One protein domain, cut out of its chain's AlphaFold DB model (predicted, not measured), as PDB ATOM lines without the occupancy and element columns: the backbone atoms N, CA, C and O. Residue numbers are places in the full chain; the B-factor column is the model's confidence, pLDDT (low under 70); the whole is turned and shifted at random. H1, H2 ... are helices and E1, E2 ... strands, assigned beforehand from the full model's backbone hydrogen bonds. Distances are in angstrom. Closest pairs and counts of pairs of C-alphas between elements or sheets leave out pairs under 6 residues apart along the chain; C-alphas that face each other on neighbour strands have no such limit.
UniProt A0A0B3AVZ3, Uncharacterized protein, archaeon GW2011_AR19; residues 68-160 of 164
ATOM      1  N   TYR A  68      68.175  38.112  98.725       61.97
ATOM      2  CA  TYR A  68      67.297  37.003  98.340       61.97
ATOM      3  C   TYR A  68      68.100  35.714  98.104       61.97
ATOM      4  O   TYR A  68      69.088  35.749  97.366       61.97
ATOM      5  N   LEU A  69      67.680  34.591  98.699       60.56
ATOM      6  CA  LEU A  69      68.425  33.327  98.616       60.56
ATOM      7  C   LEU A  69      67.744  32.243  97.762       60.56
ATOM      8  O   LEU A  69      68.378  31.805  96.813       60.56
ATOM      9  N   ASP A  70      66.490  31.842  98.021       61.69
ATOM     10  CA  ASP A  70      65.705  30.938  97.144       61.69
ATOM     11  C   ASP A  70      64.239  30.770  97.635       61.69
ATOM     12  O   ASP A  70      63.828  31.375  98.633       61.69
ATOM     13  N   ARG A  71      63.435  29.932  96.954       57.12
ATOM     14  CA  ARG A  71      62.075  29.501  97.321       57.12
ATOM     15  C   ARG A  71      62.038  28.057  97.830       57.12
ATOM     16  O   ARG A  71      61.629  27.154  97.105       57.12
ATOM     17  N   ASN A  72      62.276  27.870  99.121       57.78
ATOM     18  CA  ASN A  72      61.756  26.697  99.827       57.78
ATOM     19  C   ASN A  72      60.242  26.862 100.037       57.78
ATOM     20  O   ASN A  72      59.800  27.427 101.034       57.78
ATOM     21  N   ARG A  73      59.436  26.473  99.044       58.69
ATOM     22  CA  ARG A  73      57.967  26.558  99.132       58.69
ATOM     23  C   ARG A  73      57.421  25.501 100.089       58.69
ATOM     24  O   ARG A  73      57.939  24.394 100.120       58.69
ATOM     25  N   GLY A  74      56.347  25.837 100.806       63.94
ATOM     26  CA  GLY A  74      55.694  24.909 101.736       63.94
ATOM     27  C   GLY A  74      56.460  24.691 103.044       63.94
ATOM     28  O   GLY A  74      56.167  23.748 103.768       63.94
ATOM     29  N   ILE A  75      57.443  25.549 103.326       72.44
ATOM     30  CA  ILE A  75      58.208  25.570 104.570       72.44
ATOM     31  C   ILE A  75      58.077  26.989 105.128       72.44
ATOM     32  O   ILE A  75      58.388  27.965 104.433       72.44
ATOM     33  N   ASP A  76      57.564  27.101 106.349       80.81
ATOM     34  CA  ASP A  76      57.440  28.357 107.089       80.81
ATOM     35  C   ASP A  76      58.765  28.731 107.792       80.81
ATOM     36  O   ASP A  76      59.806  28.095 107.597       80.81
ATOM     37  N   CYS A  77      58.759  29.816 108.568       81.75
ATOM     38  CA  CYS A  77      59.941  30.253 109.317       81.75
ATOM     39  C   CYS A  77      60.407  29.221 110.346       81.75
ATOM     40  O   CYS A  77      61.615  29.058 110.526       81.75
ATOM     41  N   VAL A  78      59.469  28.499 110.959       82.75
ATOM     42  CA  VAL A  78      59.736  27.510 112.004       82.75
ATOM     43  C   VAL A  78      60.422  26.298 111.423       82.75
ATOM     44  O   VAL A  78      61.560  25.987 111.778       82.75
ATOM     45  N   LYS A  79      59.796  25.699 110.418       82.06
ATOM     46  CA  LYS A  79      60.311  24.526 109.735       82.06
ATOM     47  C   LYS A  79      61.646  24.787 109.057       82.06
ATOM     48  O   LYS A  79      62.505  23.909 109.019       82.06
ATOM     49  N   TYR A  80      61.875  26.011 108.588       82.94
ATOM     50  CA  TYR A  80      63.192  26.414 108.108       82.94
ATOM     51  C   TYR A  80      64.235  26.481 109.239       82.94
ATOM     52  O   TYR A  80      65.326  25.913 109.113       82.94
ATOM     53  N   ALA A  81      63.926  27.184 110.331       81.38
ATOM     54  CA  ALA A  81      64.880  27.466 111.399       81.38
ATOM     55  C   ALA A  81      65.214  26.219 112.229       81.38
ATOM     56  O   ALA A  81      66.396  25.913 112.405       81.38
ATOM     57  N   ILE A  82      64.203  25.453 112.639       79.81
ATOM     58  CA  ILE A  82      64.325  24.364 113.622       79.81
ATOM     59  C   ILE A  82      63.737  23.020 113.162       79.81
ATOM     60  O   ILE A  82      63.750  22.061 113.925       79.81
ATOM     61  N   GLY A  83      63.276  22.900 111.912       82.12
ATOM     62  CA  GLY A  83      62.679  21.654 111.410       82.12
ATOM     63  C   GLY A  83      61.260  21.435 111.943       82.12
ATOM     64  O   GLY A  83      60.533  22.392 112.167       82.12
ATOM     65  N   ASP A  84      60.835  20.189 112.146       79.88
ATOM     66  CA  ASP A  84      59.443  19.879 112.535       79.88
ATOM     67  C   ASP A  84      59.089  20.222 114.001       79.88
ATOM     68  O   ASP A  84      57.992  19.908 114.461       79.88
ATOM     69  N   ALA A  85      60.001  20.880 114.720       76.50
ATOM     70  CA  ALA A  85      59.762  21.421 116.050       76.50
ATOM     71  C   ALA A  85      58.798  22.621 116.025       76.50
ATOM     72  O   ALA A  85      58.621  23.292 115.006       76.50
ATOM     73  N   THR A  86      58.189  22.924 117.170       76.38
ATOM     74  CA  THR A  86      57.318  24.091 117.342       76.38
ATOM     75  C   THR A  86      58.049  25.231 118.037       76.38
ATOM     76  O   THR A  86      58.932  25.036 118.868       76.38
ATOM     77  N   ILE A  87      57.642  26.464 117.740       72.00
ATOM     78  CA  ILE A  87      58.139  27.651 118.443       72.00
ATOM     79  C   ILE A  87      57.959  27.519 119.965       72.00
ATOM     80  O   ILE A  87      58.823  27.940 120.727       72.00
ATOM     81  N   GLN A  88      56.846  26.934 120.413       71.62
ATOM     82  CA  GLN A  88      56.521  26.766 121.828       71.62
ATOM     83  C   GLN A  88      57.512  25.841 122.550       71.62
ATOM     84  O   GLN A  88      57.772  26.045 123.734       71.62
ATOM     85  N   GLU A  89      58.116  24.880 121.846       70.56
ATOM     86  CA  GLU A  89      59.174  24.013 122.386       70.56
ATOM     87  C   GLU A  89      60.475  24.772 122.669       70.56
ATOM     88  O   GLU A  89      61.276  24.321 123.483       70.56
ATOM     89  N   LEU A  90      60.669  25.943 122.058       68.12
ATOM     90  CA  LEU A  90      61.800  26.827 122.354       68.12
ATOM     91  C   LEU A  90      61.534  27.786 123.523       68.12
ATOM     92  O   LEU A  90      62.423  28.547 123.879       68.12
ATOM     93  N   ILE A  91      60.320  27.790 124.084       65.06
ATOM     94  CA  ILE A  91      59.845  28.751 125.094       65.06
ATOM     95  C   ILE A  91      59.788  28.230 126.560       65.06
ATOM     96  O   ILE A  91      59.339  28.987 127.422       65.06
ATOM     97  N   PRO A  92      60.252  27.027 126.980       51.81
ATOM     98  CA  PRO A  92      60.212  26.687 128.407       51.81
ATOM     99  C   PRO A  92      61.470  27.143 129.179       51.81
ATOM    100  O   PRO A  92      62.522  26.520 129.088       51.81
ATOM    101  N   GLY A  93      61.335  28.186 130.018       56.94
ATOM    102  CA  GLY A  93      62.299  28.551 131.073       56.94
ATOM    103  C   GLY A  93      63.298  29.722 130.900       56.94
ATOM    104  O   GLY A  93      64.080  29.933 131.815       56.94
ATOM    105  N   ILE A  94      63.387  30.583 129.879       52.84
ATOM    106  CA  ILE A  94      62.618  30.800 128.648       52.84
ATOM    107  C   ILE A  94      63.541  30.805 127.420       52.84
ATOM    108  O   ILE A  94      63.134  30.309 126.390       52.84
ATOM    109  N   LEU A  95      64.776  31.294 127.501       55.03
ATOM    110  CA  LEU A  95      65.810  31.156 126.472       55.03
ATOM    111  C   LEU A  95      67.145  31.280 127.213       55.03
ATOM    112  O   LEU A  95      67.422  32.341 127.773       55.03
ATOM    113  N   GLU A  96      67.946  30.216 127.298       49.56
ATOM    114  CA  GLU A  96      69.311  30.327 127.829       49.56
ATOM    115  C   GLU A  96      70.161  31.074 126.806       49.56
ATOM    116  O   GLU A  96      70.559  30.503 125.796       49.56
ATOM    117  N   HIS A  97      70.427  32.354 127.055       56.84
ATOM    118  CA  HIS A  97      71.421  33.101 126.291       56.84
ATOM    119  C   HIS A  97      72.230  34.006 127.206       56.84
ATOM    120  O   HIS A  97      71.797  35.079 127.624       56.84
ATOM    121  N   THR A  98      73.431  33.539 127.524       49.31
ATOM    122  CA  THR A  98      74.458  34.263 128.271       49.31
ATOM    123  C   THR A  98      75.568  34.699 127.313       49.31
ATOM    124  O   THR A  98      76.731  34.361 127.502       49.31
ATOM    125  N   GLY A  99      75.242  35.433 126.243       65.12
ATOM    126  CA  GLY A  99      76.287  35.864 125.313       65.12
ATOM    127  C   GLY A  99      75.827  36.499 124.008       65.12
ATOM    128  O   GLY A  99      74.680  36.909 123.846       65.12
ATOM    129  N   ASN A 100      76.787  36.603 123.090       79.00
ATOM    130  CA  ASN A 100      76.554  36.997 121.705       79.00
ATOM    131  C   ASN A 100      76.080  35.774 120.903       79.00
ATOM    132  O   ASN A 100      76.565  34.678 121.177       79.00
ATOM    133  N   PRO A 101      75.196  35.947 119.904       81.81
ATOM    134  CA  PRO A 101      74.742  34.841 119.066       81.81
ATOM    135  C   PRO A 101      75.906  34.211 118.291       81.81
ATOM    136  O   PRO A 101      76.781  34.914 117.774       81.81
ATOM    137  N   GLU A 102      75.883  32.888 118.166       87.25
ATOM    138  CA  GLU A 102      76.836  32.115 117.380       87.25
ATOM    139  C   GLU A 102      76.224  31.664 116.044       87.25
ATOM    140  O   GLU A 102      75.005  31.520 115.908       87.25
ATOM    141  N   PRO A 103      77.036  31.470 114.989       89.44
ATOM    142  CA  PRO A 103      76.522  31.021 113.698       89.44
ATOM    143  C   PRO A 103      75.798  29.678 113.825       89.44
ATOM    144  O   PRO A 103      76.371  28.713 114.316       89.44
ATOM    145  N   GLY A 104      74.562  29.614 113.331       86.00
ATOM    146  CA  GLY A 104      73.677  28.459 113.494       86.00
ATOM    147  C   GLY A 104      72.618  28.631 114.583       86.00
ATOM    148  O   GLY A 104      71.617  27.916 114.546       86.00
ATOM    149  N   ASP A 105      72.767  29.609 115.481       86.00
ATOM    150  CA  ASP A 105      71.739  29.912 116.475       86.00
ATOM    151  C   ASP A 105      70.421  30.329 115.819       86.00
ATOM    152  O   ASP A 105      70.381  30.992 114.777       86.00
ATOM    153  N   THR A 106      69.321  29.959 116.468       86.56
ATOM    154  CA  THR A 106      67.982  30.388 116.085       86.56
ATOM    155  C   THR A 106      67.701  31.758 116.676       86.56
ATOM    156  O   THR A 106      67.818  31.977 117.878       86.56
ATOM    157  N   ILE A 107      67.291  32.689 115.825       86.19
ATOM    158  CA  ILE A 107      66.854  34.020 116.226       86.19
ATOM    159  C   ILE A 107      65.341  34.050 116.171       86.19
ATOM    160  O   ILE A 107      64.760  33.812 115.115       86.19
ATOM    161  N   ILE A 108      64.720  34.350 117.304       85.38
ATOM    162  CA  ILE A 108      63.274  34.447 117.463       85.38
ATOM    163  C   ILE A 108      62.915  35.922 117.562       85.38
ATOM    164  O   ILE A 108      63.454  36.647 118.393       85.38
ATOM    165  N   TYR A 109      61.985  36.364 116.729       83.56
ATOM    166  CA  TYR A 109      61.445  37.714 116.741       83.56
ATOM    167  C   TYR A 109      60.018  37.687 117.263       83.56
ATOM    168  O   TYR A 109      59.262  36.759 116.974       83.56
ATOM    169  N   GLY A 110      59.645  38.705 118.032       82.50
ATOM    170  CA  GLY A 110      58.309  38.784 118.599       82.50
ATOM    171  C   GLY A 110      57.980  40.129 119.230       82.50
ATOM    172  O   GLY A 110      58.806  41.048 119.327       82.50
ATOM    173  N   HIS A 111      56.733  40.259 119.668       79.88
ATOM    174  CA  HIS A 111      56.264  41.426 120.421       79.88
ATOM    175  C   HIS A 111      56.556  41.318 121.917       79.88
ATOM    176  O   HIS A 111      56.623  42.329 122.612       79.88
ATOM    177  N   SER A 112      56.772  40.099 122.399       77.88
ATOM    178  CA  SER A 112      57.255  39.786 123.737       77.88
ATOM    179  C   SER A 112      57.831  38.372 123.734       77.88
ATOM    180  O   SER A 112      57.687  37.645 122.753       77.88
ATOM    181  N   ILE A 113      58.432  37.963 124.847       73.06
ATOM    182  CA  ILE A 113      58.985  36.613 124.994       73.06
ATOM    183  C   ILE A 113      57.917  35.507 124.865       73.06
ATOM    184  O   ILE A 113      58.207  34.408 124.412       73.06
ATOM    185  N   ASN A 114      56.659  35.832 125.186       75.44
ATOM    186  CA  ASN A 114      55.511  34.926 125.087       75.44
ATOM    187  C   ASN A 114      54.713  35.114 123.784       75.44
ATOM    188  O   ASN A 114      53.667  34.495 123.611       75.44
ATOM    189  N   GLN A 115      55.159  36.009 122.896       80.38
ATOM    190  CA  GLN A 115      54.518  36.304 121.608       80.38
ATOM    191  C   GLN A 115      55.568  36.315 120.487       80.38
ATOM    192  O   GLN A 115      55.879  37.382 119.944       80.38
ATOM    193  N   PRO A 116      56.172  35.149 120.203       81.44
ATOM    194  CA  PRO A 116      57.018  34.940 119.033       81.44
ATOM    195  C   PRO A 116      56.176  35.011 117.749       81.44
ATOM    196  O   PRO A 116      55.094  34.438 117.670       81.44
ATOM    197  N   GLU A 117      56.692  35.694 116.736       83.19
ATOM    198  CA  GLU A 117      56.008  35.930 115.457       83.19
ATOM    199  C   GLU A 117      56.834  35.431 114.266       83.19
ATOM    200  O   GLU A 117      56.296  35.136 113.199       83.19
ATOM    201  N   HIS A 118      58.161  35.348 114.412       85.94
ATOM    202  CA  HIS A 118      59.045  34.982 113.310       85.94
ATOM    203  C   HIS A 118      60.366  34.397 113.789       85.94
ATOM    204  O   HIS A 118      60.774  34.601 114.931       85.94
ATOM    205  N   MET A 119      61.066  33.693 112.900       87.00
ATOM    206  CA  MET A 119      62.373  33.132 113.217       87.00
ATOM    207  C   MET A 119      63.313  32.987 112.026       87.00
ATOM    208  O   MET A 119      62.906  32.900 110.864       87.00
ATOM    209  N   GLY A 120      64.604  32.980 112.342       89.00
ATOM    210  CA  GLY A 120      65.699  32.807 111.403       89.00
ATOM    211  C   GLY A 120      66.912  32.146 112.035       89.00
ATOM    212  O   GLY A 120      66.903  31.802 113.209       89.00
ATOM    213  N   VAL A 121      67.964  31.990 111.242       89.69
ATOM    214  CA  VAL A 121      69.228  31.371 111.646       89.69
ATOM    215  C   VAL A 121      70.352  32.393 111.529       89.69
ATOM    216  O   VAL A 121      70.542  32.982 110.456       89.69
ATOM    217  N   TYR A 122      71.105  32.597 112.607       90.38
ATOM    218  CA  TYR A 122      72.240  33.510 112.648       90.38
ATOM    219  C   TYR A 122      73.407  33.000 111.811       90.38
ATOM    220  O   TYR A 122      73.657  31.801 111.699       90.38
ATOM    221  N   GLN A 123      74.123  33.929 111.194       91.75
ATOM    222  CA  GLN A 123      75.207  33.663 110.265       91.75
ATOM    223  C   GLN A 123      76.519  34.244 110.790       91.75
ATOM    224  O   GLN A 123      76.541  35.224 111.531       91.75
ATOM    225  N   LYS A 124      77.640  33.692 110.319       90.25
ATOM    226  CA  LYS A 124      78.997  34.123 110.705       90.25
ATOM    227  C   LYS A 124      79.312  35.589 110.410       90.25
ATOM    228  O   LYS A 124      80.168  36.166 111.066       90.25
ATOM    229  N   ASP A 125      78.634  36.190 109.442       89.94
ATOM    230  CA  ASP A 125      78.812  37.595 109.069       89.94
ATOM    231  C   ASP A 125      77.883  38.560 109.827       89.94
ATOM    232  O   ASP A 125      77.730  39.711 109.421       89.94
ATOM    233  N   GLY A 126      77.250  38.107 110.912       88.00
ATOM    234  CA  GLY A 126      76.386  38.938 111.748       88.00
ATOM    235  C   GLY A 126      74.980  39.160 111.195       88.00
ATOM    236  O   GLY A 126      74.239  40.013 111.686       88.00
ATOM    237  N   THR A 127      74.604  38.416 110.159       90.50
ATOM    238  CA  THR A 127      73.272  38.478 109.551       90.50
ATOM    239  C   THR A 127      72.396  37.310 109.991       90.50
ATOM    240  O   THR A 127      72.856  36.348 110.600       90.50
ATOM    241  N   VAL A 128      71.111  37.384 109.664       89.81
ATOM    242  CA  VAL A 128      70.118  36.341 109.900       89.81
ATOM    243  C   VAL A 128      69.520  35.931 108.566       89.81
ATOM    244  O   VAL A 128      69.128  36.782 107.768       89.81
ATOM    245  N   ILE A 129      69.441  34.624 108.325       89.75
ATOM    246  CA  ILE A 129      68.670  34.069 107.215       89.75
ATOM    247  C   ILE A 129      67.334  33.582 107.756       89.75
ATOM    248  O   ILE A 129      67.298  32.705 108.613       89.75
ATOM    249  N   SER A 130      66.233  34.125 107.251       86.88
ATOM    250  CA  SER A 130      64.890  33.785 107.712       86.88
ATOM    251  C   SER A 130      63.898  33.650 106.555       86.88
ATOM    252  O   SER A 130      64.092  34.210 105.470       86.88
ATOM    253  N   LYS A 131      62.840  32.861 106.763       84.06
ATOM    254  CA  LYS A 131      61.836  32.521 105.744       84.06
ATOM    255  C   LYS A 131      60.544  33.287 105.995       84.06
ATOM    256  O   LYS A 131      59.862  33.038 106.976       84.06
ATOM    257  N   TRP A 132      60.203  34.234 105.129       76.50
ATOM    258  CA  TRP A 132      59.158  35.219 105.433       76.50
ATOM    259  C   TRP A 132      57.784  34.737 104.970       76.50
ATOM    260  O   TRP A 132      57.388  34.975 103.832       76.50
ATOM    261  N   GLY A 133      57.067  34.042 105.854       68.12
ATOM    262  CA  GLY A 133      55.790  33.386 105.562       68.12
ATOM    263  C   GLY A 133      55.938  32.097 104.742       68.12
ATOM    264  O   GLY A 133      56.959  31.858 104.088       68.12
ATOM    265  N   ASP A 134      54.890  31.276 104.725       62.75
ATOM    266  CA  ASP A 134      54.898  29.897 104.202       62.75
ATOM    267  C   ASP A 134      55.347  29.803 102.736       62.75
ATOM    268  O   ASP A 134      56.071  28.896 102.322       62.75
ATOM    269  N   ASN A 135      54.996  30.809 101.934       59.56
ATOM    270  CA  ASN A 135      55.341  30.881 100.511       59.56
ATOM    271  C   ASN A 135      56.221  32.075 100.146       59.56
ATOM    272  O   ASN A 135      56.531  32.271  98.967       59.56
ATOM    273  N   GLY A 136      56.633  32.875 101.129       65.19
ATOM    274  CA  GLY A 136      57.513  33.997 100.856       65.19
ATOM    275  C   GLY A 136      58.971  33.573 100.694       65.19
ATOM    276  O   GLY A 136      59.298  32.381 100.707       65.19
ATOM    277  N   PRO A 137      59.853  34.538 100.441       72.81
ATOM    278  CA  PRO A 137      61.247  34.270 100.129       72.81
ATOM    279  C   PRO A 137      62.069  33.873 101.354       72.81
ATOM    280  O   PRO A 137      61.730  34.209 102.491       72.81
ATOM    281  N   LEU A 138      63.193  33.207 101.089       78.31
ATOM    282  CA  LEU A 138      64.296  33.154 102.034       78.31
ATOM    283  C   LEU A 138      65.134  34.427 101.900       78.31
ATOM    284  O   LEU A 138      65.594  34.768 100.805       78.31
ATOM    285  N   ILE A 139      65.303  35.128 103.014       81.00
ATOM    286  CA  ILE A 139      65.922  36.445 103.071       81.00
ATOM    287  C   ILE A 139      67.084  36.407 104.053       81.00
ATOM    288  O   ILE A 139      66.912  35.992 105.194       81.00
ATOM    289  N   LYS A 140      68.246  36.900 103.630       86.19
ATOM    290  CA  LYS A 140      69.365  37.240 104.511       86.19
ATOM    291  C   LYS A 140      69.292  38.720 104.859       86.19
ATOM    292  O   LYS A 140      69.210  39.512 103.933       86.19
ATOM    293  N   HIS A 141      69.326  39.100 106.128       83.81
ATOM    294  CA  HIS A 141      69.218  40.496 106.569       83.81
ATOM    295  C   HIS A 141      70.031  40.749 107.842       83.81
ATOM    296  O   HIS A 141      70.390  39.811 108.549       83.81
ATOM    297  N   LYS A 142      70.320  42.012 108.169       85.00
ATOM    298  CA  LYS A 142      70.896  42.351 109.482       85.00
ATOM    299  C   LYS A 142      69.898  42.057 110.602       85.00
ATOM    300  O   LYS A 142      68.687  42.166 110.396       85.00
ATOM    301  N   LEU A 143      70.415  41.733 111.782       79.19
ATOM    302  CA  LEU A 143      69.617  41.360 112.948       79.19
ATOM    303  C   LEU A 143      68.564  42.426 113.300       79.19
ATOM    304  O   LEU A 143      67.396  42.099 113.494       79.19
ATOM    305  N   GLU A 144      68.962  43.698 113.290       76.94
ATOM    306  CA  GLU A 144      68.117  44.853 113.605       76.94
ATOM    307  C   GLU A 144      67.178  45.288 112.467       76.94
ATOM    308  O   GLU A 144      66.334  46.167 112.646       76.94
ATOM    309  N   LYS A 145      67.314  44.700 111.274       72.56
ATOM    310  CA  LYS A 145      66.543  45.063 110.076       72.56
ATOM    311  C   LYS A 145      65.388  44.092 109.845       72.56
ATOM    312  O   LYS A 145      65.261  43.527 108.761       72.56
ATOM    313  N   ILE A 146      64.538  43.917 110.856       69.69
ATOM    314  CA  ILE A 146      63.269  43.196 110.718       69.69
ATOM    315  C   ILE A 146      62.086  44.162 110.594       69.69
ATOM    316  O   ILE A 146      62.103  45.276 111.118       69.69
ATOM    317  N   HIS A 147      61.054  43.749 109.861       64.69
ATOM    318  CA  HIS A 147      59.816  44.511 109.766       64.69
ATOM    319  C   HIS A 147      59.084  44.473 111.113       64.69
ATOM    320  O   HIS A 147      58.965  43.415 111.721       64.69
ATOM    321  N   ILE A 148      58.563  45.622 111.550       63.56
ATOM    322  CA  ILE A 148      57.960  45.810 112.883       63.56
ATOM    323  C   ILE A 148      56.799  44.851 113.191       63.56
ATOM    324  O   ILE A 148      56.563  44.528 114.352       63.56
ATOM    325  N   ASP A 149      56.105  44.387 112.150       63.72
ATOM    326  CA  ASP A 149      55.000  43.422 112.247       63.72
ATOM    327  C   ASP A 149      55.453  42.020 112.685       63.72
ATOM    328  O   ASP A 149      54.632  41.250 113.158       63.72
ATOM    329  N   PHE A 150      56.738  41.682 112.538       64.94
ATOM    330  CA  PHE A 150      57.297  40.405 113.003       64.94
ATOM    331  C   PHE A 150      57.932  40.511 114.391       64.94
ATOM    332  O   PHE A 150      58.536  39.559 114.878       64.94
ATOM    333  N   GLY A 151      57.834  41.681 115.021       62.94
ATOM    334  CA  GLY A 151      58.326  41.900 116.367       62.94
ATOM    335  C   GLY A 151      59.155  43.164 116.520       62.94
ATOM    336  O   GLY A 151      59.738  43.705 115.581       62.94
ATOM    337  N   LYS A 152      59.200  43.635 117.764       64.50
ATOM    338  CA  LYS A 152      60.064  44.744 118.201       64.50
ATOM    339  C   LYS A 152      61.303  44.246 118.933       64.50
ATOM    340  O   LYS A 152      62.268  44.991 119.070       64.50
ATOM    341  N   TYR A 153      61.246  43.011 119.415       69.94
ATOM    342  CA  TYR A 153      62.292  42.371 120.183       69.94
ATOM    343  C   TYR A 153      62.768  41.141 119.426       69.94
ATOM    344  O   TYR A 153      61.988  40.491 118.724       69.94
ATOM    345  N   PHE A 154      64.047  40.838 119.581       71.81
ATOM    346  CA  PHE A 154      64.607  39.567 119.171       71.81
ATOM    347  C   PHE A 154      65.252  38.904 120.377       71.81
ATOM    348  O   PHE A 154      65.737  39.569 121.295       71.81
ATOM    349  N   PHE A 155      65.260  37.587 120.338       77.69
ATOM    350  CA  PHE A 155      65.898  36.739 121.314       77.69
ATOM    351  C   PHE A 155      66.672  35.665 120.564       77.69
ATOM    352  O   PHE A 155      66.302  35.274 119.454       77.69
ATOM    353  N   PHE A 156      67.755  35.202 121.158       73.88
ATOM    354  CA  PHE A 156      68.562  34.139 120.587       73.88
ATOM    355  C   PHE A 156      68.207  32.827 121.290       73.88
ATOM    356  O   PHE A 156      67.769  32.836 122.440       73.88
ATOM    357  N   SER A 157      68.353  31.707 120.591       70.31
ATOM    358  CA  SER A 157      68.180  30.359 121.125       70.31
ATOM    359  C   SER A 157      69.137  29.412 120.419       70.31
ATOM    360  O   SER A 157      69.168  29.370 119.188       70.31
ATOM    361  N   THR A 158      69.908  28.630 121.170       66.88
ATOM    362  CA  THR A 158      70.711  27.560 120.570       66.88
ATOM    363  C   THR A 158      69.855  26.304 120.489       66.88
ATOM    364  O   THR A 158      69.616  25.630 121.491       66.88
ATOM    365  N   TYR A 159      69.384  25.970 119.287       62.84
ATOM    366  CA  TYR A 159      68.627  24.741 119.065       62.84
ATOM    367  C   TYR A 159      69.573  23.588 118.709       62.84
ATOM    368  O   TYR A 159      70.086  23.512 117.594       62.84
ATOM    369  N   LYS A 160      69.793  22.664 119.653       57.34
ATOM    370  CA  LYS A 160      70.686  21.497 119.483       57.34
ATOM    371  C   LYS A 160      70.054  20.313 118.728       57.34
ATOM    372  O   LYS A 160      70.653  19.248 118.679       57.34
TER     373      LYS A 160
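This is residues 68 to 160 of the 164 residues of an uncharacterized protein of archaeon GW2011_AR19 (UniProt A0A0B3AVZ3). Picture one strongly twisted, curled sheet of five strands, with the short helix H1 packed over one face of its E2 and E3 part and the still shorter H2 only grazing the sheet. On the side away from H1, residues 143 to 152 lead from one edge strand, E4, to the other, E5, while residues 91 to 105 make a long loop from H2 to E1. The printed part has 93 residues, with elements in the order H1, H2, E1, E2, E3, E4, E5; the sheet runs E4 E3 E2 E1 E5, all antiparallel. The class is mixed, helices and strands, with under half of the residues in named elements. The whole is compact, with a radius of gyration of the C-alphas of 12.1 A and spans of 33 by 27 by 26 A.

Start at Tyr 68 and go on to C-alpha 77 at (59.941, 30.253, 109.317), where H1 begins; it holds residues 77 to 82 and is 8.5 A long. H2 follows at residues 87 to 90. Find C-alpha 106 at (67.982, 30.388, 116.085); from there E1 runs 16.2 A through residues 106 to 112. E2, residues 115 to 122, is 20.1 A long and bends by 60 degrees at residue 118. E3 is residues 127 to 131, E4 residues 138 to 142 and E5 residues 153 to 157, ending at C-alpha 157 at (68.180, 30.359, 121.125).

Look first at E1 to E4, a meander, each strand the antiparallel neighbour of the one before; E1 and E2, E2 and E3, and E3 and E4 are hairpins. Between E1 and E2, N 109 and O 118 are 2.8 A apart; between E2 and E3, N 129 and O 121 are 2.9 A apart; between E3 and E4, N 128 and O 141 are 2.8 A apart. E5 is antiparallel to E1, with N 108 and O 155 at 2.8 A. The edge strands E4 and E5 are apart. H1 is on the sheet at a height of 7.0 A, only just over E2, on which 3 of its 6 C-alphas fall, and slantwise to the strands, at 56 degrees to E2 on the local plane. Their closest C-alphas are those of Ala 81 and Gly 120, 5.4 A. H2 only grazes the sheet. In H1 every O i to N i+4 pair is within hydrogen-bond range; H2 is too short for such a pair.

The C-alphas of Arg 73 and Thr 98, the two farthest apart, are 34.4 A from each other. The printed part has no cut, and the link from H2 to E1 is long. Mean pLDDT of the printed part is 74.7; look for values under 70 at residues 68 to 74, 90 to 99, 133 to 136, 146 to 153 and 158 to 160.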